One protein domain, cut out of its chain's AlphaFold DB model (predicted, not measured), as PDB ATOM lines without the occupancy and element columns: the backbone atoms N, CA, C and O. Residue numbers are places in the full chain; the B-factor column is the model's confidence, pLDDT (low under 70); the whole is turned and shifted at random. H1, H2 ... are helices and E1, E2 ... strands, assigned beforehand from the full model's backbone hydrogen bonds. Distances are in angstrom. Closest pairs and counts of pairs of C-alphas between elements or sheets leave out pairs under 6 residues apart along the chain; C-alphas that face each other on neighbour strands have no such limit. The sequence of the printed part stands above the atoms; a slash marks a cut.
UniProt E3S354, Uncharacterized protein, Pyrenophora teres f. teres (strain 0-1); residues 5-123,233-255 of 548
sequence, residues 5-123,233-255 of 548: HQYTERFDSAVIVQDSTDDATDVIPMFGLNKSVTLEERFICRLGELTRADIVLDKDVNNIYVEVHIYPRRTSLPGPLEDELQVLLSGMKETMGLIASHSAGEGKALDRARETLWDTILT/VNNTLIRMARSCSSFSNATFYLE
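AT A GLANCE: This is residues 5 to 123 and 233 to 255 of the 548 residues of an uncharacterized protein of Pyrenophora teres f. teres (strain 0-1) (UniProt E3S354). A small three-stranded sheet has two helices, H1 and H2, side by side over one face. H3 packs on H2 beyond the sheet, and H4 packs on H1, H2 and H3, while a long stretch without a named element, residues 5 to 38, makes a loose loop. The printed part has 142 residues with five named helices and three named strands, in the order H1 E1 E2 H2 H3 H4 H5 E3; the sheet's order is E1, E2, E3, and it is mixed. The class is mixed, helices and strands; the whole is compact, with a radius of gyration of the C-alphas of 15.0 A and spans of 40 by 39 by 32 A.

HOW THE PARTS SIT: E2, residues 66 to 72, is the inner strand. E1, residues 53 to 59, forms an antiparallel hairpin with it, with N 56 and O 69 2.9 A apart, within hydrogen-bond range. E3, residues 250 to 254, is parallel to E2, with N 68 and O 251 2.8 A apart, also within range. H1, residues 39 to 51, and H2, residues 79 to 101, are on the same face of the sheet, two layers, helices over a sheet. H1 lies over E1 at a height of 7.2 A, slantwise to the strands, and H2 over E3 at 8.7 A, along the strands. H2 and H3, residues 108 to 123, form a helical hairpin and touch at a shallow tilt of 20 degrees, with the C-alphas of Thr 95 and Ala 113 closest at 5.0 A. H4, residues 233 to 243, touches H1, closest at the C-alphas of Arg 46 and Val 233, 5.8 A. H2, H3 and H4 form an up-and-down bundle, each running against the one before it. H5, residues 245 to 249, touches H2 through residues 96 to 101 of H2 alone and only grazes the sheet. H1 and H3 are apart. Every O i to N i+4 pair is within hydrogen-bond range in H1, H3 and H4; H2 has 18 of 19, and H5 has 0 of 1 but 2 of 2 O i to N i+3 pairs.

IN THESE COORDINATES: E1 spans 19.2 A and E2 19.3 A. H2 is the longest helix, 33.7 A, from C-alpha 79 at (94.295, 114.116, 130.262) to C-alpha 101 at (77.965, 132.597, 107.239). H3 spans 22.3 A and H1 18.0 A. E3 ends at C-alpha 254, (84.559, 114.482, 121.014).

THE WHOLE: The two C-alphas farthest apart, those of Ser 76 and Gly 105, are 42.9 A apart. Residues 124 to 232 are not printed, and C-alphas 123 and 233 are 13.3 A apart across this cut, between H3 and H4. Of the links that are printed whole, H1 to E1, H4 to H5 and H5 to E3 are tight, and the others are short. The mean pLDDT of the printed part is 83.3; residues 5 to 21, 25 to 36 and 75 to 78 are under 70.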
ATOM      1  N   HIS A   5      76.601 108.126 105.610       49.62
ATOM      2  CA  HIS A   5      77.916 108.027 106.240       49.62
ATOM      3  C   HIS A   5      79.009 107.819 105.182       49.62
ATOM      4  O   HIS A   5      78.960 106.856 104.410       49.62
ATOM      5  N   GLN A   6      80.003 108.704 105.144       47.66
ATOM      6  CA  GLN A   6      81.240 108.487 104.395       47.66
ATOM      7  C   GLN A   6      82.343 108.043 105.358       47.66
ATOM      8  O   GLN A   6      82.678 108.747 106.304       47.66
ATOM      9  N   TYR A   7      82.908 106.868 105.088       47.09
ATOM     10  CA  TYR A   7      84.108 106.362 105.745       47.09
ATOM     11  C   TYR A   7      85.231 106.300 104.714       47.09
ATOM     12  O   TYR A   7      85.067 105.689 103.658       47.09
ATOM     13  N   THR A   8      86.369 106.916 105.019       42.62
ATOM     14  CA  THR A   8      87.571 106.834 104.184       42.62
ATOM     15  C   THR A   8      88.408 105.632 104.641       42.62
ATOM     16  O   THR A   8      88.773 105.536 105.812       42.62
ATOM     17  N   GLU A   9      88.679 104.674 103.746       40.22
ATOM     18  CA  GLU A   9      89.557 103.527 104.038       40.22
ATOM     19  C   GLU A   9      91.013 103.985 104.282       40.22
ATOM     20  O   GLU A   9      91.513 104.901 103.627       40.22
ATOM     21  N   ARG A  10      91.687 103.338 105.248       41.44
ATOM     22  CA  ARG A  10      93.039 103.668 105.743       41.44
ATOM     23  C   ARG A  10      94.108 103.690 104.645       41.44
ATOM     24  O   ARG A  10      94.295 102.699 103.943       41.44
ATOM     25  N   PHE A  11      94.930 104.740 104.645       42.44
ATOM     26  CA  PHE A  11      96.228 104.780 103.965       42.44
ATOM     27  C   PHE A  11      97.350 105.121 104.960       42.44
ATOM     28  O   PHE A  11      97.807 106.257 105.035       42.44
ATOM     29  N   ASP A  12      97.849 104.123 105.691       38.97
ATOM     30  CA  ASP A  12      98.919 104.305 106.694       38.97
ATOM     31  C   ASP A  12     100.308 104.639 106.083       38.97
ATOM     32  O   ASP A  12     101.286 104.802 106.807       38.97
ATOM     33  N   SER A  13     100.420 104.799 104.755       37.81
ATOM     34  CA  SER A  13     101.643 105.244 104.062       37.81
ATOM     35  C   SER A  13     101.486 106.553 103.266       37.81
ATOM     36  O   SER A  13     102.385 106.904 102.502       37.81
ATOM     37  N   ALA A  14     100.350 107.256 103.380       44.94
ATOM     38  CA  ALA A  14     100.000 108.396 102.517       44.94
ATOM     39  C   ALA A  14     100.398 109.786 103.044       44.94
ATOM     40  O   ALA A  14     100.235 110.758 102.304       44.94
ATOM     41  N   VAL A  15     100.983 109.878 104.244       48.38
ATOM     42  CA  VAL A  15     101.389 111.149 104.889       48.38
ATOM     43  C   VAL A  15     102.292 112.003 103.980       48.38
ATOM     44  O   VAL A  15     102.260 113.223 104.026       48.38
ATOM     45  N   ILE A  16     103.054 111.373 103.078       50.47
ATOM     46  CA  ILE A  16     103.979 112.070 102.167       50.47
ATOM     47  C   ILE A  16     103.308 112.496 100.844       50.47
ATOM     48  O   ILE A  16     103.775 113.417 100.181       50.47
ATOM     49  N   VAL A  17     102.205 111.857 100.434       50.00
ATOM     50  CA  VAL A  17     101.577 112.107  99.119       50.00
ATOM     51  C   VAL A  17     100.473 113.166  99.202       50.00
ATOM     52  O   VAL A  17     100.293 113.926  98.254       50.00
ATOM     53  N   GLN A  18      99.779 113.289 100.338       53.00
ATOM     54  CA  GLN A  18      98.735 114.313 100.527       53.00
ATOM     55  C   GLN A  18      99.285 115.737 100.723       53.00
ATOM     56  O   GLN A  18      98.529 116.712 100.676       53.00
ATOM     57  N   ASP A  19     100.600 115.876 100.893       56.84
ATOM     58  CA  ASP A  19     101.231 117.141 101.271       56.84
ATOM     59  C   ASP A  19     101.462 118.123 100.111       56.84
ATOM     60  O   ASP A  19     102.003 119.207 100.301       56.84
ATOM     61  N   SER A  20     101.025 117.760  98.902       56.94
ATOM     62  CA  SER A  20     101.215 118.552  97.679       56.94
ATOM     63  C   SER A  20      99.945 119.253  97.170       56.94
ATOM     64  O   SER A  20      99.989 119.941  96.150       56.94
ATOM     65  N   THR A  21      98.812 119.128  97.871       66.19
ATOM     66  CA  THR A  21      97.561 119.822  97.513       66.19
ATOM     67  C   THR A  21      97.390 121.094  98.344       66.19
ATOM     68  O   THR A  21      96.945 121.035  99.486       66.19
ATOM     69  N   ASP A  22      97.719 122.256  97.789       73.31
ATOM     70  CA  ASP A  22      97.448 123.540  98.437       73.31
ATOM     71  C   ASP A  22      95.975 123.953  98.284       73.31
ATOM     72  O   ASP A  22      95.444 124.016  97.179       73.31
ATOM     73  N   ASP A  23      95.317 124.235  99.407       83.19
ATOM     74  CA  ASP A  23      93.933 124.715  99.437       83.19
ATOM     75  C   ASP A  23      93.828 126.250  99.492       83.19
ATOM     76  O   ASP A  23      92.716 126.775  99.493       83.19
ATOM     77  N   ALA A  24      94.948 126.984  99.487       78.75
ATOM     78  CA  ALA A  24      94.941 128.447  99.429       78.75
ATOM     79  C   ALA A  24      94.604 129.003  98.035       78.75
ATOM     80  O   ALA A  24      94.092 130.116  97.929       78.75
ATOM     81  N   THR A  25      94.883 128.256  96.963       59.16
ATOM     82  CA  THR A  25      94.834 128.771  95.580       59.16
ATOM     83  C   THR A  25      93.533 128.489  94.823       59.16
ATOM     84  O   THR A  25      93.470 128.752  93.626       59.16
ATOM     85  N   ASP A  26      92.490 127.944  95.462       60.91
ATOM     86  CA  ASP A  26      91.248 127.440  94.828       60.91
ATOM     87  C   ASP A  26      91.451 126.390  93.709       60.91
ATOM     88  O   ASP A  26      90.505 125.738  93.258       60.91
ATOM     89  N   VAL A  27      92.688 126.118  93.316       54.47
ATOM     90  CA  VAL A  27      93.074 125.020  92.444       54.47
ATOM     91  C   VAL A  27      93.140 123.751  93.294       54.47
ATOM     92  O   VAL A  27      93.418 123.796  94.490       54.47
ATOM     93  N   ILE A  28      92.808 122.599  92.714       50.94
ATOM     94  CA  ILE A  28      93.051 121.298  93.348       50.94
ATOM     95  C   ILE A  28      94.252 120.691  92.626       50.94
ATOM     96  O   ILE A  28      94.087 120.174  91.519       50.94
ATOM     97  N   PRO A  29      95.468 120.765  93.195       46.22
ATOM     98  CA  PRO A  29      96.605 120.060  92.628       46.22
ATOM     99  C   PRO A  29      96.344 118.550  92.606       46.22
ATOM    100  O   PRO A  29      96.226 117.910  93.647       46.22
ATOM    101  N   MET A  30      96.290 117.970  91.406       44.75
ATOM    102  CA  MET A  30      96.180 116.521  91.168       44.75
ATOM    103  C   MET A  30      97.535 115.795  91.300       44.75
ATOM    104  O   MET A  30      97.739 114.714  90.748       44.75
ATOM    105  N   PHE A  31      98.520 116.401  91.968       47.69
ATOM    106  CA  PHE A  31      99.900 115.925  91.938       47.69
ATOM    107  C   PHE A  31     100.055 114.616  92.727       47.69
ATOM    108  O   PHE A  31      99.773 114.555  93.915       47.69
ATOM    109  N   GLY A  32     100.499 113.548  92.058       47.84
ATOM    110  CA  GLY A  32     100.862 112.275  92.702       47.84
ATOM    111  C   GLY A  32      99.699 111.389  93.162       47.84
ATOM    112  O   GLY A  32      99.931 110.237  93.531       47.84
ATOM    113  N   LEU A  33      98.456 111.868  93.095       48.75
ATOM    114  CA  LEU A  33      97.271 111.089  93.440       48.75
ATOM    115  C   LEU A  33      96.666 110.463  92.178       48.75
ATOM    116  O   LEU A  33      96.271 111.153  91.245       48.75
ATOM    117  N   ASN A  34      96.538 109.133  92.163       54.22
ATOM    118  CA  ASN A  34      95.882 108.401  91.067       54.22
ATOM    119  C   ASN A  34      94.364 108.677  90.976       54.22
ATOM    120  O   ASN A  34      93.715 108.237  90.028       54.22
ATOM    121  N   LYS A  35      93.789 109.348  91.981       67.75
ATOM    122  CA  LYS A  35      92.380 109.744  92.077       67.75
ATOM    123  C   LYS A  35      92.299 111.147  92.668       67.75
ATOM    124  O   LYS A  35      93.068 111.463  93.572       67.75
ATOM    125  N   SER A  36      91.363 111.965  92.193       68.06
ATOM    126  CA  SER A  36      91.070 113.247  92.833       68.06
ATOM    127  C   SER A  36      90.574 112.993  94.255       68.06
ATOM    128  O   SER A  36      89.599 112.273  94.459       68.06
ATOM    129  N   VAL A  37      91.262 113.567  95.240       79.12
ATOM    130  CA  VAL A  37      90.783 113.591  96.624       79.12
ATOM    131  C   VAL A  37      89.854 114.791  96.748       79.12
ATOM    132  O   VAL A  37      90.204 115.907  96.351       79.12
ATOM    133  N   THR A  38      88.650 114.572  97.251       88.94
ATOM    134  CA  THR A  38      87.656 115.627  97.463       88.94
ATOM    135  C   THR A  38      88.096 116.582  98.580       88.94
ATOM    136  O   THR A  38      88.935 116.247  99.415       88.94
ATOM    137  N   LEU A  39      87.537 117.798  98.614       90.75
ATOM    138  CA  LEU A  39      87.801 118.745  99.708       90.75
ATOM    139  C   LEU A  39      87.374 118.169 101.072       90.75
ATOM    140  O   LEU A  39      88.048 118.398 102.070       90.75
ATOM    141  N   GLU A  40      86.302 117.374 101.094       93.31
ATOM    142  CA  GLU A  40      85.823 116.653 102.281       93.31
ATOM    143  C   GLU A  40      86.841 115.630 102.784       93.31
ATOM    144  O   GLU A  40      87.193 115.640 103.960       93.31
ATOM    145  N   GLU A  41      87.376 114.790 101.900       91.75
ATOM    146  CA  GLU A  41      88.403 113.815 102.277       91.75
ATOM    147  C   GLU A  41      89.680 114.504 102.777       91.75
ATOM    148  O   GLU A  41      90.265 114.051 103.760       91.75
ATOM    149  N   ARG A  42      90.093 115.626 102.164       91.44
ATOM    150  CA  ARG A  42      91.237 116.417 102.657       91.44
ATOM    151  C   ARG A  42      90.973 117.026 104.025       91.44
ATOM    152  O   ARG A  42      91.859 116.984 104.873       91.44
ATOM    153  N   PHE A  43      89.773 117.565 104.246       95.06
ATOM    154  CA  PHE A  43      89.340 118.077 105.546       95.06
ATOM    155  C   PHE A  43      89.442 116.988 106.622       95.06
ATOM    156  O   PHE A  43      90.086 117.206 107.645       95.06
ATOM    157  N   ILE A  44      88.880 115.803 106.357       94.44
ATOM    158  CA  ILE A  44      88.909 114.649 107.270       94.44
ATOM    159  C   ILE A  44      90.353 114.230 107.566       94.44
ATOM    160  O   ILE A  44      90.721 114.102 108.733       94.44
ATOM    161  N   CYS A  45      91.183 114.054 106.532       92.06
ATOM    162  CA  CYS A  45      92.570 113.609 106.697       92.06
ATOM    163  C   CYS A  45      93.398 114.618 107.503       92.06
ATOM    164  O   CYS A  45      94.023 114.245 108.491       92.06
ATOM    165  N   ARG A  46      93.350 115.903 107.134       94.00
ATOM    166  CA  ARG A  46      94.134 116.961 107.789       94.00
ATOM    167  C   ARG A  46      93.701 117.207 109.224       94.00
ATOM    168  O   ARG A  46      94.553 117.370 110.094       94.00
ATOM    169  N   LEU A  47      92.395 117.204 109.490       95.81
ATOM    170  CA  LEU A  47      91.899 117.336 110.855       95.81
ATOM    171  C   LEU A  47      92.279 116.115 111.701       95.81
ATOM    172  O   LEU A  47      92.660 116.275 112.861       95.81
ATOM    173  N   GLY A  48      92.232 114.912 111.126       94.06
ATOM    174  CA  GLY A  48      92.631 113.682 111.810       94.06
ATOM    175  C   GLY A  48      94.122 113.628 112.124       94.06
ATOM    176  O   GLY A  48      94.511 113.209 113.211       94.06
ATOM    177  N   GLU A  49      94.968 114.111 111.215       92.38
ATOM    178  CA  GLU A  49      96.408 114.252 111.450       92.38
ATOM    179  C   GLU A  49      96.719 115.318 112.507       92.38
ATOM    180  O   GLU A  49      97.489 115.034 113.426       92.38
ATOM    181  N   LEU A  50      96.078 116.495 112.434       94.69
ATOM    182  CA  LEU A  50      96.227 117.561 113.432       94.69
ATOM    183  C   LEU A  50      95.878 117.045 114.832       94.69
ATOM    184  O   LEU A  50      96.675 117.161 115.756       94.69
ATOM    185  N   THR A  51      94.703 116.433 114.977       94.00
ATOM    186  CA  THR A  51      94.154 115.995 116.274       94.00
ATOM    187  C   THR A  51      94.628 114.608 116.712       94.00
ATOM    188  O   THR A  51      94.317 114.172 117.819       94.00
ATOM    189  N   ARG A  52      95.374 113.894 115.856       92.19
ATOM    190  CA  ARG A  52      95.748 112.478 116.034       92.19
ATOM    191  C   ARG A  52      94.538 111.585 116.344       92.19
ATOM    192  O   ARG A  52      94.631 110.636 117.129       92.19
ATOM    193  N   ALA A  53      93.410 111.883 115.714       92.75
ATOM    194  CA  ALA A  53      92.133 111.216 115.908       92.75
ATOM    195  C   ALA A  53      91.567 110.723 114.572       92.75
ATOM    196  O   ALA A  53      91.959 111.178 113.497       92.75
ATOM    197  N   ASP A  54      90.643 109.773 114.638       92.62
ATOM    198  CA  ASP A  54      89.859 109.386 113.474       92.62
ATOM    199  C   ASP A  54      88.645 110.320 113.372       92.62
ATOM    200  O   ASP A  54      87.976 110.590 114.371       92.62
ATOM    201  N   ILE A  55      88.386 110.842 112.173       95.19
ATOM    202  CA  ILE A  55      87.351 111.855 111.932       95.19
ATOM    203  C   ILE A  55      86.244 111.241 111.084       95.19
ATOM    204  O   ILE A  55      86.511 110.631 110.049       95.19
ATOM    205  N   VAL A  56      84.998 111.426 111.511       95.38
ATOM    206  CA  VAL A  56      83.805 111.067 110.739       95.38
ATOM    207  C   VAL A  56      82.983 112.327 110.525       95.38
ATOM    208  O   VAL A  56      82.655 113.033 111.476       95.38
ATOM    209  N   LEU A  57      82.665 112.601 109.264       95.88
ATOM    210  CA  LEU A  57      81.827 113.720 108.858       95.88
ATOM    211  C   LEU A  57      80.431 113.183 108.531       95.88
ATOM    212  O   LEU A  57      80.281 112.448 107.553       95.88
ATOM    213  N   ASP A  58      79.429 113.541 109.328       94.81
ATOM    214  CA  ASP A  58      78.027 113.257 109.023       94.81
ATOM    215  C   ASP A  58      77.326 114.522 108.521       94.81
ATOM    216  O   ASP A  58      77.542 115.637 109.011       94.81
ATOM    217  N   LYS A  59      76.505 114.347 107.490       92.25
ATOM    218  CA  LYS A  59      75.747 115.422 106.855       92.25
ATOM    219  C   LYS A  59      74.286 115.026 106.826       92.25
ATOM    220  O   LYS A  59      73.942 113.938 106.361       92.25
ATOM    221  N   ASP A  60      73.425 115.943 107.252       91.62
ATOM    222  CA  ASP A  60      71.990 115.773 107.047       91.62
ATOM    223  C   ASP A  60      71.662 115.643 105.549       91.62
ATOM    224  O   ASP A  60      72.356 116.179 104.683       91.62
ATOM    225  N   VAL A  61      70.549 114.976 105.248       87.00
ATOM    226  CA  VAL A  61      69.986 114.775 103.908       87.00
ATOM    227  C   VAL A  61      69.879 116.095 103.139       87.00
ATOM    228  O   VAL A  61      70.085 116.119 101.925       87.00
ATOM    229  N   ASN A  62      69.596 117.196 103.838       86.94
ATOM    230  CA  ASN A  62      69.448 118.519 103.235       86.94
ATOM    231  C   ASN A  62      70.735 119.361 103.265       86.94
ATOM    232  O   ASN A  62      70.708 120.504 102.813       86.94
ATOM    233  N   ASN A  63      71.846 118.838 103.802       86.81
ATOM    234  CA  ASN A  63      73.086 119.580 104.058       86.81
ATOM    235  C   ASN A  63      72.841 120.894 104.830       86.81
ATOM    236  O   ASN A  63      73.415 121.927 104.496       86.81
ATOM    237  N   ILE A  64      71.954 120.886 105.832       90.56
ATOM    238  CA  ILE A  64      71.654 122.084 106.639       90.56
ATOM    239  C   ILE A  64      72.626 122.216 107.819       90.56
ATOM    240  O   ILE A  64      73.063 123.321 108.142       90.56
ATOM    241  N   TYR A  65      72.979 121.092 108.439       93.06
ATOM    242  CA  TYR A  65      73.968 121.008 109.508       93.06
ATOM    243  C   TYR A  65      74.988 119.910 109.200       93.06
ATOM    244  O   TYR A  65      74.747 119.018 108.379       93.06
ATOM    245  N   VAL A  66      76.153 120.026 109.832       95.69
ATOM    246  CA  VAL A  66      77.263 119.077 109.735       95.69
ATOM    247  C   VAL A  66      77.661 118.668 111.139       95.69
ATOM    248  O   VAL A  66      77.840 119.523 112.008       95.69
ATOM    249  N   GLU A  67      77.834 117.371 111.338       96.94
ATOM    250  CA  GLU A  67      78.346 116.801 112.577       96.94
ATOM    251  C   GLU A  67      79.737 116.228 112.310       96.94
ATOM    252  O   GLU A  67      79.936 115.406 111.415       96.94
ATOM    253  N   VAL A  68      80.731 116.706 113.053       97.00
ATOM    254  CA  VAL A  68      82.114 116.233 112.972       97.00
ATOM    255  C   VAL A  68      82.398 115.428 114.232       97.00
ATOM    256  O   VAL A  68      82.598 115.999 115.303       97.00
ATOM    257  N   HIS A  69      82.417 114.104 114.113       96.56
ATOM    258  CA  HIS A  69      82.743 113.212 115.222       96.56
ATOM    259  C   HIS A  69      84.232 112.896 115.211       96.56
ATOM    260  O   HIS A  69      84.789 112.479 114.193       96.56
ATOM    261  N   ILE A  70      84.868 113.086 116.359       95.31
ATOM    262  CA  ILE A  70      86.306 112.946 116.545       95.31
ATOM    263  C   ILE A  70      86.534 111.840 117.557       95.31
ATOM    264  O   ILE A  70      86.080 111.922 118.698       95.31
ATOM    265  N   TYR A  71      87.245 110.805 117.120       93.06
ATOM    266  CA  TYR A  71      87.532 109.606 117.894       93.06
ATOM    267  C   TYR A  71      89.031 109.551 118.199       93.06
ATOM    268  O   TYR A  71      89.821 109.159 117.332       93.06
ATOM    269  N   PRO A  72      89.461 109.947 119.411       91.25
ATOM    270  CA  PRO A  72      90.863 109.890 119.807       91.25
ATOM    271  C   PRO A  72      91.459 108.494 119.600       91.25
ATOM    272  O   PRO A  72      90.876 107.489 120.017       91.25
ATOM    273  N   ARG A  73      92.640 108.403 118.976       88.81
ATOM    274  CA  ARG A  73      93.302 107.105 118.778       88.81
ATOM    275  C   ARG A  73      93.731 106.527 120.131       88.81
ATOM    276  O   ARG A  73      94.306 107.218 120.965       88.81
ATOM    277  N   ARG A  74      93.474 105.226 120.335       71.81
ATOM    278  CA  ARG A  74      93.589 104.493 121.621       71.81
ATOM    279  C   ARG A  74      94.965 104.496 122.295       71.81
ATOM    280  O   ARG A  74      95.091 103.985 123.406       71.81
ATOM    281  N   THR A  75      95.998 105.043 121.667       66.25
ATOM    282  CA  THR A  75      97.306 105.237 122.295       66.25
ATOM    283  C   THR A  75      97.238 106.430 123.250       66.25
ATOM    284  O   THR A  75      97.694 107.517 122.913       66.25
ATOM    285  N   SER A  76      96.585 106.212 124.399       51.91
ATOM    286  CA  SER A  76      96.604 107.010 125.636       51.91
ATOM    287  C   SER A  76      97.003 108.480 125.461       51.91
ATOM    288  O   SER A  76      98.142 108.858 125.742       51.91
ATOM    289  N   LEU A  77      96.060 109.312 125.026       58.62
ATOM    290  CA  LEU A  77      96.195 110.754 125.185       58.62
ATOM    291  C   LEU A  77      96.219 111.081 126.688       58.62
ATOM    292  O   LEU A  77      95.312 110.659 127.410       58.62
ATOM    293  N   PRO A  78      97.254 111.775 127.190       69.12
ATOM    294  CA  PRO A  78      97.251 112.308 128.547       69.12
ATOM    295  C   PRO A  78      96.038 113.228 128.739       69.12
ATOM    296  O   PRO A  78      95.707 113.976 127.824       69.12
ATOM    297  N   GLY A  79      95.425 113.228 129.928       70.81
ATOM    298  CA  GLY A  79      94.295 114.116 130.262       70.81
ATOM    299  C   GLY A  79      94.457 115.590 129.831       70.81
ATOM    300  O   GLY A  79      93.509 116.124 129.265       70.81
ATOM    301  N   PRO A  80      95.642 116.227 129.977       71.00
ATOM    302  CA  PRO A  80      95.877 117.598 129.503       71.00
ATOM    303  C   PRO A  80      95.574 117.833 128.015       71.00
ATOM    304  O   PRO A  80      95.162 118.922 127.633       71.00
ATOM    305  N   LEU A  81      95.735 116.808 127.173       82.50
ATOM    306  CA  LEU A  81      95.528 116.930 125.730       82.50
ATOM    307  C   LEU A  81      94.040 116.873 125.349       82.50
ATOM    308  O   LEU A  81      93.664 117.320 124.270       82.50
ATOM    309  N   GLU A  82      93.182 116.349 126.232       88.62
ATOM    310  CA  GLU A  82      91.731 116.369 126.027       88.62
ATOM    311  C   GLU A  82      91.170 117.785 126.195       88.62
ATOM    312  O   GLU A  82      90.365 118.219 125.372       88.62
ATOM    313  N   ASP A  83      91.639 118.526 127.203       92.19
ATOM    314  CA  ASP A  83      91.229 119.914 127.435       92.19
ATOM    315  C   ASP A  83      91.693 120.828 126.289       92.19
ATOM    316  O   ASP A  83      90.907 121.615 125.761       92.19
ATOM    317  N   GLU A  84      92.941 120.672 125.833       94.44
ATOM    318  CA  GLU A  84      93.470 121.395 124.666       94.44
ATOM    319  C   GLU A  84      92.682 121.078 123.389       94.44
ATOM    320  O   GLU A  84      92.368 121.980 122.606       94.44
ATOM    321  N   LEU A  85      92.314 119.809 123.192       94.75
ATOM    322  CA  LEU A  85      91.485 119.402 122.064       94.75
ATOM    323  C   LEU A  85      90.093 120.033 122.154       94.75
ATOM    324  O   LEU A  85      89.618 120.577 121.165       94.75
ATOM    325  N   GLN A  86      89.449 120.039 123.321       95.31
ATOM    326  CA  GLN A  86      88.150 120.698 123.496       95.31
ATOM    327  C   GLN A  86      88.213 122.199 123.188       95.31
ATOM    328  O   GLN A  86      87.312 122.728 122.530       95.31
ATOM    329  N   VAL A  87      89.289 122.879 123.597       96.56
ATOM    330  CA  VAL A  87      89.524 124.291 123.250       96.56
ATOM    331  C   VAL A  87      89.653 124.466 121.734       96.56
ATOM    332  O   VAL A  87      88.979 125.334 121.173       96.56
ATOM    333  N   LEU A  88      90.431 123.613 121.056       97.06
ATOM    334  CA  LEU A  88      90.546 123.618 119.593       97.06
ATOM    335  C   LEU A  88      89.176 123.443 118.921       97.06
ATOM    336  O   LEU A  88      88.814 124.233 118.049       97.06
ATOM    337  N   LEU A  89      88.399 122.438 119.333       96.81
ATOM    338  CA  LEU A  89      87.102 122.126 118.724       96.81
ATOM    339  C   LEU A  89      86.074 123.234 118.947       96.81
ATOM    340  O   LEU A  89      85.317 123.560 118.030       96.81
ATOM    341  N   SER A  90      86.066 123.847 120.132       97.31
ATOM    342  CA  SER A  90      85.210 124.998 120.416       97.31
ATOM    343  C   SER A  90      85.582 126.199 119.543       97.31
ATOM    344  O   SER A  90      84.699 126.805 118.932       97.31
ATOM    345  N   GLY A  91      86.878 126.512 119.423       97.50
ATOM    346  CA  GLY A  91      87.362 127.606 118.574       97.50
ATOM    347  C   GLY A  91      87.066 127.370 117.092       97.50
ATOM    348  O   GLY A  91      86.590 128.271 116.397       97.50
ATOM    349  N   MET A  92      87.256 126.140 116.607       97.31
ATOM    350  CA  MET A  92      86.901 125.745 115.241       97.31
ATOM    351  C   MET A  92      85.404 125.894 114.974       97.31
ATOM    352  O   MET A  92      85.026 126.464 113.953       97.31
ATOM    353  N   LYS A  93      84.546 125.416 115.886       97.06
ATOM    354  CA  LYS A  93      83.087 125.517 115.755       97.06
ATOM    355  C   LYS A  93      82.641 126.961 115.537       97.06
ATOM    356  O   LYS A  93      81.896 127.239 114.599       97.06
ATOM    357  N   GLU A  94      83.102 127.867 116.392       97.00
ATOM    358  CA  GLU A  94      82.731 129.281 116.333       97.00
ATOM    359  C   GLU A  94      83.253 129.949 115.054       97.00
ATOM    360  O   GLU A  94      82.490 130.534 114.281       97.00
ATOM    361  N   THR A  95      84.552 129.820 114.785       97.81
ATOM    362  CA  THR A  95      85.207 130.526 113.675       97.81
ATOM    363  C   THR A  95      84.788 129.997 112.306       97.81
ATOM    364  O   THR A  95      84.509 130.791 111.405       97.81
ATOM    365  N   MET A  96      84.662 128.678 112.132       97.44
ATOM    366  CA  MET A  96      84.182 128.092 110.877       97.44
ATOM    367  C   MET A  96      82.716 128.440 110.610       97.44
ATOM    368  O   MET A  96      82.368 128.716 109.460       97.44
ATOM    369  N   GLY A  97      81.871 128.497 111.645       96.75
ATOM    370  CA  GLY A  97      80.482 128.940 111.510       96.75
ATOM    371  C   GLY A  97      80.378 130.390 111.037       96.75
ATOM    372  O   GLY A  97      79.604 130.701 110.122       96.75
ATOM    373  N   LEU A  98      81.223 131.272 111.580       96.69
ATOM    374  CA  LEU A  98      81.330 132.662 111.134       96.69
ATOM    375  C   LEU A  98      81.833 132.768 109.689       96.69
ATOM    376  O   LEU A  98      81.249 133.520 108.905       96.69
ATOM    377  N   ILE A  99      82.865 132.004 109.312       96.69
ATOM    378  CA  ILE A  99      83.407 131.981 107.943       96.69
ATOM    379  C   ILE A  99      82.344 131.508 106.940       96.69
ATOM    380  O   ILE A  99      82.160 132.142 105.900       96.69
ATOM    381  N   ALA A 100      81.621 130.432 107.255       95.94
ATOM    382  CA  ALA A 100      80.570 129.884 106.398       95.94
ATOM    383  C   ALA A 100      79.403 130.866 106.208       95.94
ATOM    384  O   ALA A 100      78.884 131.012 105.100       95.94
ATOM    385  N   SER A 101      79.039 131.594 107.267       95.50
ATOM    386  CA  SER A 101      77.965 132.597 107.239       95.50
ATOM    387  C   SER A 101      78.300 133.834 106.388       95.50
ATOM    388  O   SER A 101      77.394 134.556 105.981       95.50
ATOM    389  N   HIS A 102      79.583 134.075 106.089       93.88
ATOM    390  CA  HIS A 102      80.070 135.238 105.333       93.88
ATOM    391  C   HIS A 102      80.773 134.845 104.020       93.88
ATOM    392  O   HIS A 102      81.633 135.573 103.528       93.88
ATOM    393  N   SER A 103      80.416 133.701 103.425       84.44
ATOM    394  CA  SER A 103      81.111 133.125 102.260       84.44
ATOM    395  C   SER A 103      81.209 134.052 101.033       84.44
ATOM    396  O   SER A 103      82.164 133.929 100.259       84.44
ATOM    397  N   ALA A 104      80.271 134.996 100.879       81.19
ATOM    398  CA  ALA A 104      80.144 135.892  99.726       81.19
ATOM    399  C   ALA A 104      80.706 137.319  99.921       81.19
ATOM    400  O   ALA A 104      80.602 138.122  98.994       81.19
ATOM    401  N   GLY A 105      81.272 137.666 101.086       76.12
ATOM    402  CA  GLY A 105      81.674 139.048 101.385       76.12
ATOM    403  C   GLY A 105      83.061 139.190 102.010       76.12
ATOM    404  O   GLY A 105      83.478 138.368 102.819       76.12
ATOM    405  N   GLU A 106      83.758 140.273 101.664       79.56
ATOM    406  CA  GLU A 106      84.914 140.768 102.417       79.56
ATOM    407  C   GLU A 106      84.418 141.600 103.606       79.56
ATOM    408  O   GLU A 106      83.503 142.417 103.474       79.56
ATOM    409  N   GLY A 107      84.996 141.403 104.789       91.31
ATOM    410  CA  GLY A 107      84.603 142.176 105.959       91.31
ATOM    411  C   GLY A 107      85.446 141.882 107.191       91.31
ATOM    412  O   GLY A 107      85.871 140.755 107.419       91.31
ATOM    413  N   LYS A 108      85.586 142.892 108.057       93.81
ATOM    414  CA  LYS A 108      86.377 142.824 109.302       93.81
ATOM    415  C   LYS A 108      85.988 141.678 110.246       93.81
ATOM    416  O   LYS A 108      86.748 141.338 111.144       93.81
ATOM    417  N   ALA A 109      84.766 141.150 110.146       93.19
ATOM    418  CA  ALA A 109      84.337 139.991 110.930       93.19
ATOM    419  C   ALA A 109      84.930 138.683 110.385       93.19
ATOM    420  O   ALA A 109      85.367 137.847 111.168       93.19
ATOM    421  N   LEU A 110      84.999 138.542 109.056       93.88
ATOM    422  CA  LEU A 110      85.588 137.383 108.395       93.88
ATOM    423  C   LEU A 110      87.100 137.316 108.638       93.88
ATOM    424  O   LEU A 110      87.609 136.247 108.962       93.88
ATOM    425  N   ASP A 111      87.799 138.449 108.538       94.75
ATOM    426  CA  ASP A 111      89.245 138.504 108.790       94.75
ATOM    427  C   ASP A 111      89.569 138.120 110.238       94.75
ATOM    428  O   ASP A 111      90.392 137.240 110.470       94.75
ATOM    429  N   ARG A 112      88.813 138.658 111.206       96.75
ATOM    430  CA  ARG A 112      88.940 138.275 112.621       96.75
ATOM    431  C   ARG A 112      88.658 136.793 112.866       96.75
ATOM    432  O   ARG A 112      89.356 136.173 113.661       96.75
ATOM    433  N   ALA A 113      87.662 136.211 112.195       96.94
ATOM    434  CA  ALA A 113      87.376 134.781 112.315       96.94
ATOM    435  C   ALA A 113      88.518 133.916 111.753       96.94
ATOM    436  O   ALA A 113      88.853 132.895 112.349       96.94
ATOM    437  N   ARG A 114      89.148 134.334 110.646       96.25
ATOM    438  CA  ARG A 114      90.325 133.658 110.072       96.25
ATOM    439  C   ARG A 114      91.542 133.751 110.988       96.25
ATOM    440  O   ARG A 114      92.198 132.740 111.199       96.25
ATOM    441  N   GLU A 115      91.813 134.931 111.541       96.69
ATOM    442  CA  GLU A 115      92.896 135.143 112.512       96.69
ATOM    443  C   GLU A 115      92.678 134.299 113.774       96.69
ATOM    444  O   GLU A 115      93.574 133.580 114.195       96.69
ATOM    445  N   THR A 116      91.456 134.285 114.314       97.50
ATOM    446  CA  THR A 116      91.121 133.490 115.509       97.50
ATOM    447  C   THR A 116      91.258 131.986 115.247       97.50
ATOM    448  O   THR A 116      91.764 131.251 116.096       97.50
ATOM    449  N   LEU A 117      90.831 131.508 114.071       97.81
ATOM    450  CA  LEU A 117      91.004 130.106 113.678       97.81
ATOM    451  C   LEU A 117      92.491 129.750 113.577       97.81
ATOM    452  O   LEU A 117      92.912 128.715 114.093       97.81
ATOM    453  N   TRP A 118      93.278 130.626 112.952       97.75
ATOM    454  CA  TRP A 118      94.720 130.464 112.823       97.75
ATOM    455  C   TRP A 118      95.417 130.386 114.184       97.75
ATOM    456  O   TRP A 118      96.166 129.438 114.425       97.75
ATOM    457  N   ASP A 119      95.108 131.313 115.090       97.25
ATOM    458  CA  ASP A 119      95.654 131.331 116.448       97.25
ATOM    459  C   ASP A 119      95.291 130.050 117.208       97.25
ATOM    460  O   ASP A 119      96.156 129.426 117.818       97.25
ATOM    461  N   THR A 120      94.039 129.591 117.093       97.81
ATOM    462  CA  THR A 120      93.573 128.350 117.735       97.81
ATOM    463  C   THR A 120      94.367 127.131 117.247       97.81
ATOM    464  O   THR A 120      94.824 126.316 118.053       97.81
ATOM    465  N   ILE A 121      94.571 127.008 115.930       97.50
ATOM    466  CA  ILE A 121      95.340 125.908 115.326       97.50
ATOM    467  C   ILE A 121      96.809 125.982 115.743       97.50
ATOM    468  O   ILE A 121      97.398 124.951 116.081       97.50
ATOM    469  N   LEU A 122      97.411 127.174 115.722       96.62
ATOM    470  CA  LEU A 122      98.810 127.356 116.099       96.62
ATOM    471  C   LEU A 122      99.049 127.052 117.575       96.62
ATOM    472  O   LEU A 122     100.018 126.362 117.883       96.62
ATOM    473  N   THR A 123      98.185 127.523 118.477       96.25
ATOM    474  CA  THR A 123      98.297 127.232 119.913       96.25
ATOM    475  C   THR A 123      98.233 125.730 120.169       96.25
ATOM    476  O   THR A 123      99.098 125.202 120.862       96.25
ATOM    477  N   VAL A 233      96.407 122.918 107.136       95.69
ATOM    478  CA  VAL A 233      95.162 122.618 107.861       95.69
ATOM    479  C   VAL A 233      94.255 123.849 107.866       95.69
ATOM    480  O   VAL A 233      93.121 123.754 107.400       95.69
ATOM    481  N   ASN A 234      94.763 125.010 108.285       97.12
ATOM    482  CA  ASN A 234      94.007 126.263 108.325       97.12
ATOM    483  C   ASN A 234      93.358 126.607 106.974       97.12
ATOM    484  O   ASN A 234      92.149 126.829 106.903       97.12
ATOM    485  N   ASN A 235      94.128 126.558 105.885       95.38
ATOM    486  CA  ASN A 235      93.628 126.846 104.539       95.38
ATOM    487  C   ASN A 235      92.523 125.863 104.117       95.38
ATOM    488  O   ASN A 235      91.517 126.271 103.537       95.38
ATOM    489  N   THR A 236      92.654 124.584 104.481       95.38
ATOM    490  CA  THR A 236      91.622 123.561 104.227       95.38
ATOM    491  C   THR A 236      90.339 123.851 104.985       95.38
ATOM    492  O   THR A 236      89.258 123.788 104.403       95.38
ATOM    493  N   LEU A 237      90.445 124.176 106.277       96.62
ATOM    494  CA  LEU A 237      89.297 124.481 107.129       96.62
ATOM    495  C   LEU A 237      88.564 125.728 106.620       96.62
ATOM    496  O   LEU A 237      87.347 125.692 106.440       96.62
ATOM    497  N   ILE A 238      89.297 126.798 106.287       95.81
ATOM    498  CA  ILE A 238      88.723 128.017 105.698       95.81
ATOM    499  C   ILE A 238      88.008 127.692 104.386       95.81
ATOM    500  O   ILE A 238      86.856 128.090 104.194       95.81
ATOM    501  N   ARG A 239      88.667 126.964 103.477       94.12
ATOM    502  CA  ARG A 239      88.083 126.605 102.180       94.12
ATOM    503  C   ARG A 239      86.840 125.740 102.353       94.12
ATOM    504  O   ARG A 239      85.840 125.990 101.682       94.12
ATOM    505  N   MET A 240      86.868 124.774 103.266       95.50
ATOM    506  CA  MET A 240      85.733 123.903 103.561       95.50
ATOM    507  C   MET A 240      84.540 124.697 104.103       95.50
ATOM    508  O   MET A 240      83.439 124.575 103.570       95.50
ATOM    509  N   ALA A 241      84.772 125.585 105.074       96.06
ATOM    510  CA  ALA A 241      83.737 126.453 105.631       96.06
ATOM    511  C   ALA A 241      83.121 127.382 104.570       96.06
ATOM    512  O   ALA A 241      81.904 127.531 104.506       96.06
ATOM    513  N   ARG A 242      83.938 127.970 103.684       94.50
ATOM    514  CA  ARG A 242      83.442 128.822 102.584       94.50
ATOM    515  C   ARG A 242      82.662 128.039 101.532       94.50
ATOM    516  O   ARG A 242      81.686 128.556 100.997       94.50
ATOM    517  N   SER A 243      83.105 126.823 101.221       92.62
ATOM    518  CA  SER A 243      82.521 125.998 100.157       92.62
ATOM    519  C   SER A 243      81.243 125.280 100.593       92.62
ATOM    520  O   SER A 243      80.490 124.805  99.745       92.62
ATOM    521  N   CYS A 244      80.995 125.170 101.901       93.50
ATOM    522  CA  CYS A 244      79.910 124.372 102.453       93.50
ATOM    523  C   CYS A 244      79.138 125.174 103.513       93.50
ATOM    524  O   CYS A 244      79.543 125.265 104.671       93.50
ATOM    525  N   SER A 245      77.996 125.748 103.117       93.62
ATOM    526  CA  SER A 245      77.165 126.609 103.979       93.62
ATOM    527  C   SER A 245      76.659 125.915 105.245       93.62
ATOM    528  O   SER A 245      76.368 126.584 106.236       93.62
ATOM    529  N   SER A 246      76.597 124.585 105.247       94.81
ATOM    530  CA  SER A 246      76.213 123.771 106.401       94.81
ATOM    531  C   SER A 246      77.149 123.927 107.602       94.81
ATOM    532  O   SER A 246      76.738 123.661 108.731       94.81
ATOM    533  N   PHE A 247      78.378 124.420 107.395       95.69
ATOM    534  CA  PHE A 247      79.291 124.740 108.493       95.69
ATOM    535  C   PHE A 247      78.825 125.913 109.355       95.69
ATOM    536  O   PHE A 247      79.281 126.026 110.488       95.69
ATOM    537  N   SER A 248      77.869 126.727 108.885       95.31
ATOM    538  CA  SER A 248      77.187 127.727 109.727       95.31
ATOM    539  C   SER A 248      76.519 127.101 110.958       95.31
ATOM    540  O   SER A 248      76.430 127.748 111.997       95.31
ATOM    541  N   ASN A 249      76.130 125.825 110.857       96.06
ATOM    542  CA  ASN A 249      75.536 125.030 111.927       96.06
ATOM    543  C   ASN A 249      76.390 123.791 112.249       96.06
ATOM    544  O   ASN A 249      75.849 122.741 112.602       96.06
ATOM    545  N   ALA A 250      77.716 123.871 112.083       96.19
ATOM    546  CA  ALA A 250      78.592 122.754 112.417       96.19
ATOM    547  C   ALA A 250      78.595 122.473 113.926       96.19
ATOM    548  O   ALA A 250      78.632 123.381 114.763       96.19
ATOM    549  N   THR A 251      78.623 121.194 114.275       96.69
ATOM    550  CA  THR A 251      78.862 120.720 115.638       96.69
ATOM    551  C   THR A 251      80.035 119.751 115.630       96.69
ATOM    552  O   THR A 251      80.179 118.935 114.724       96.69
ATOM    553  N   PHE A 252      80.914 119.889 116.620       97.00
ATOM    554  CA  PHE A 252      82.079 119.032 116.795       97.00
ATOM    555  C   PHE A 252      81.856 118.208 118.059       97.00
ATOM    556  O   PHE A 252      81.640 118.776 119.132       97.00
ATOM    557  N   TYR A 253      81.885 116.887 117.920       95.81
ATOM    558  CA  TYR A 253      81.688 115.945 119.012       95.81
ATOM    559  C   TYR A 253      82.998 115.222 119.291       95.81
ATOM    560  O   TYR A 253      83.563 114.574 118.408       95.81
ATOM    561  N   LEU A 254      83.472 115.321 120.531       94.88
ATOM    562  CA  LEU A 254      84.559 114.482 121.014       94.88
ATOM    563  C   LEU A 254      83.966 113.208 121.610       94.88
ATOM    564  O   LEU A 254      83.411 113.221 122.710       94.88
ATOM    565  N   GLU A 255      84.077 112.108 120.879       93.44
ATOM    566  CA  GLU A 255      83.465 110.842 121.261       93.44
ATOM    567  C   GLU A 255      84.410 110.055 122.168       93.44
ATOM    568  O   GLU A 255      85.428 109.501 121.738       93.44
TER     569      GLU A 255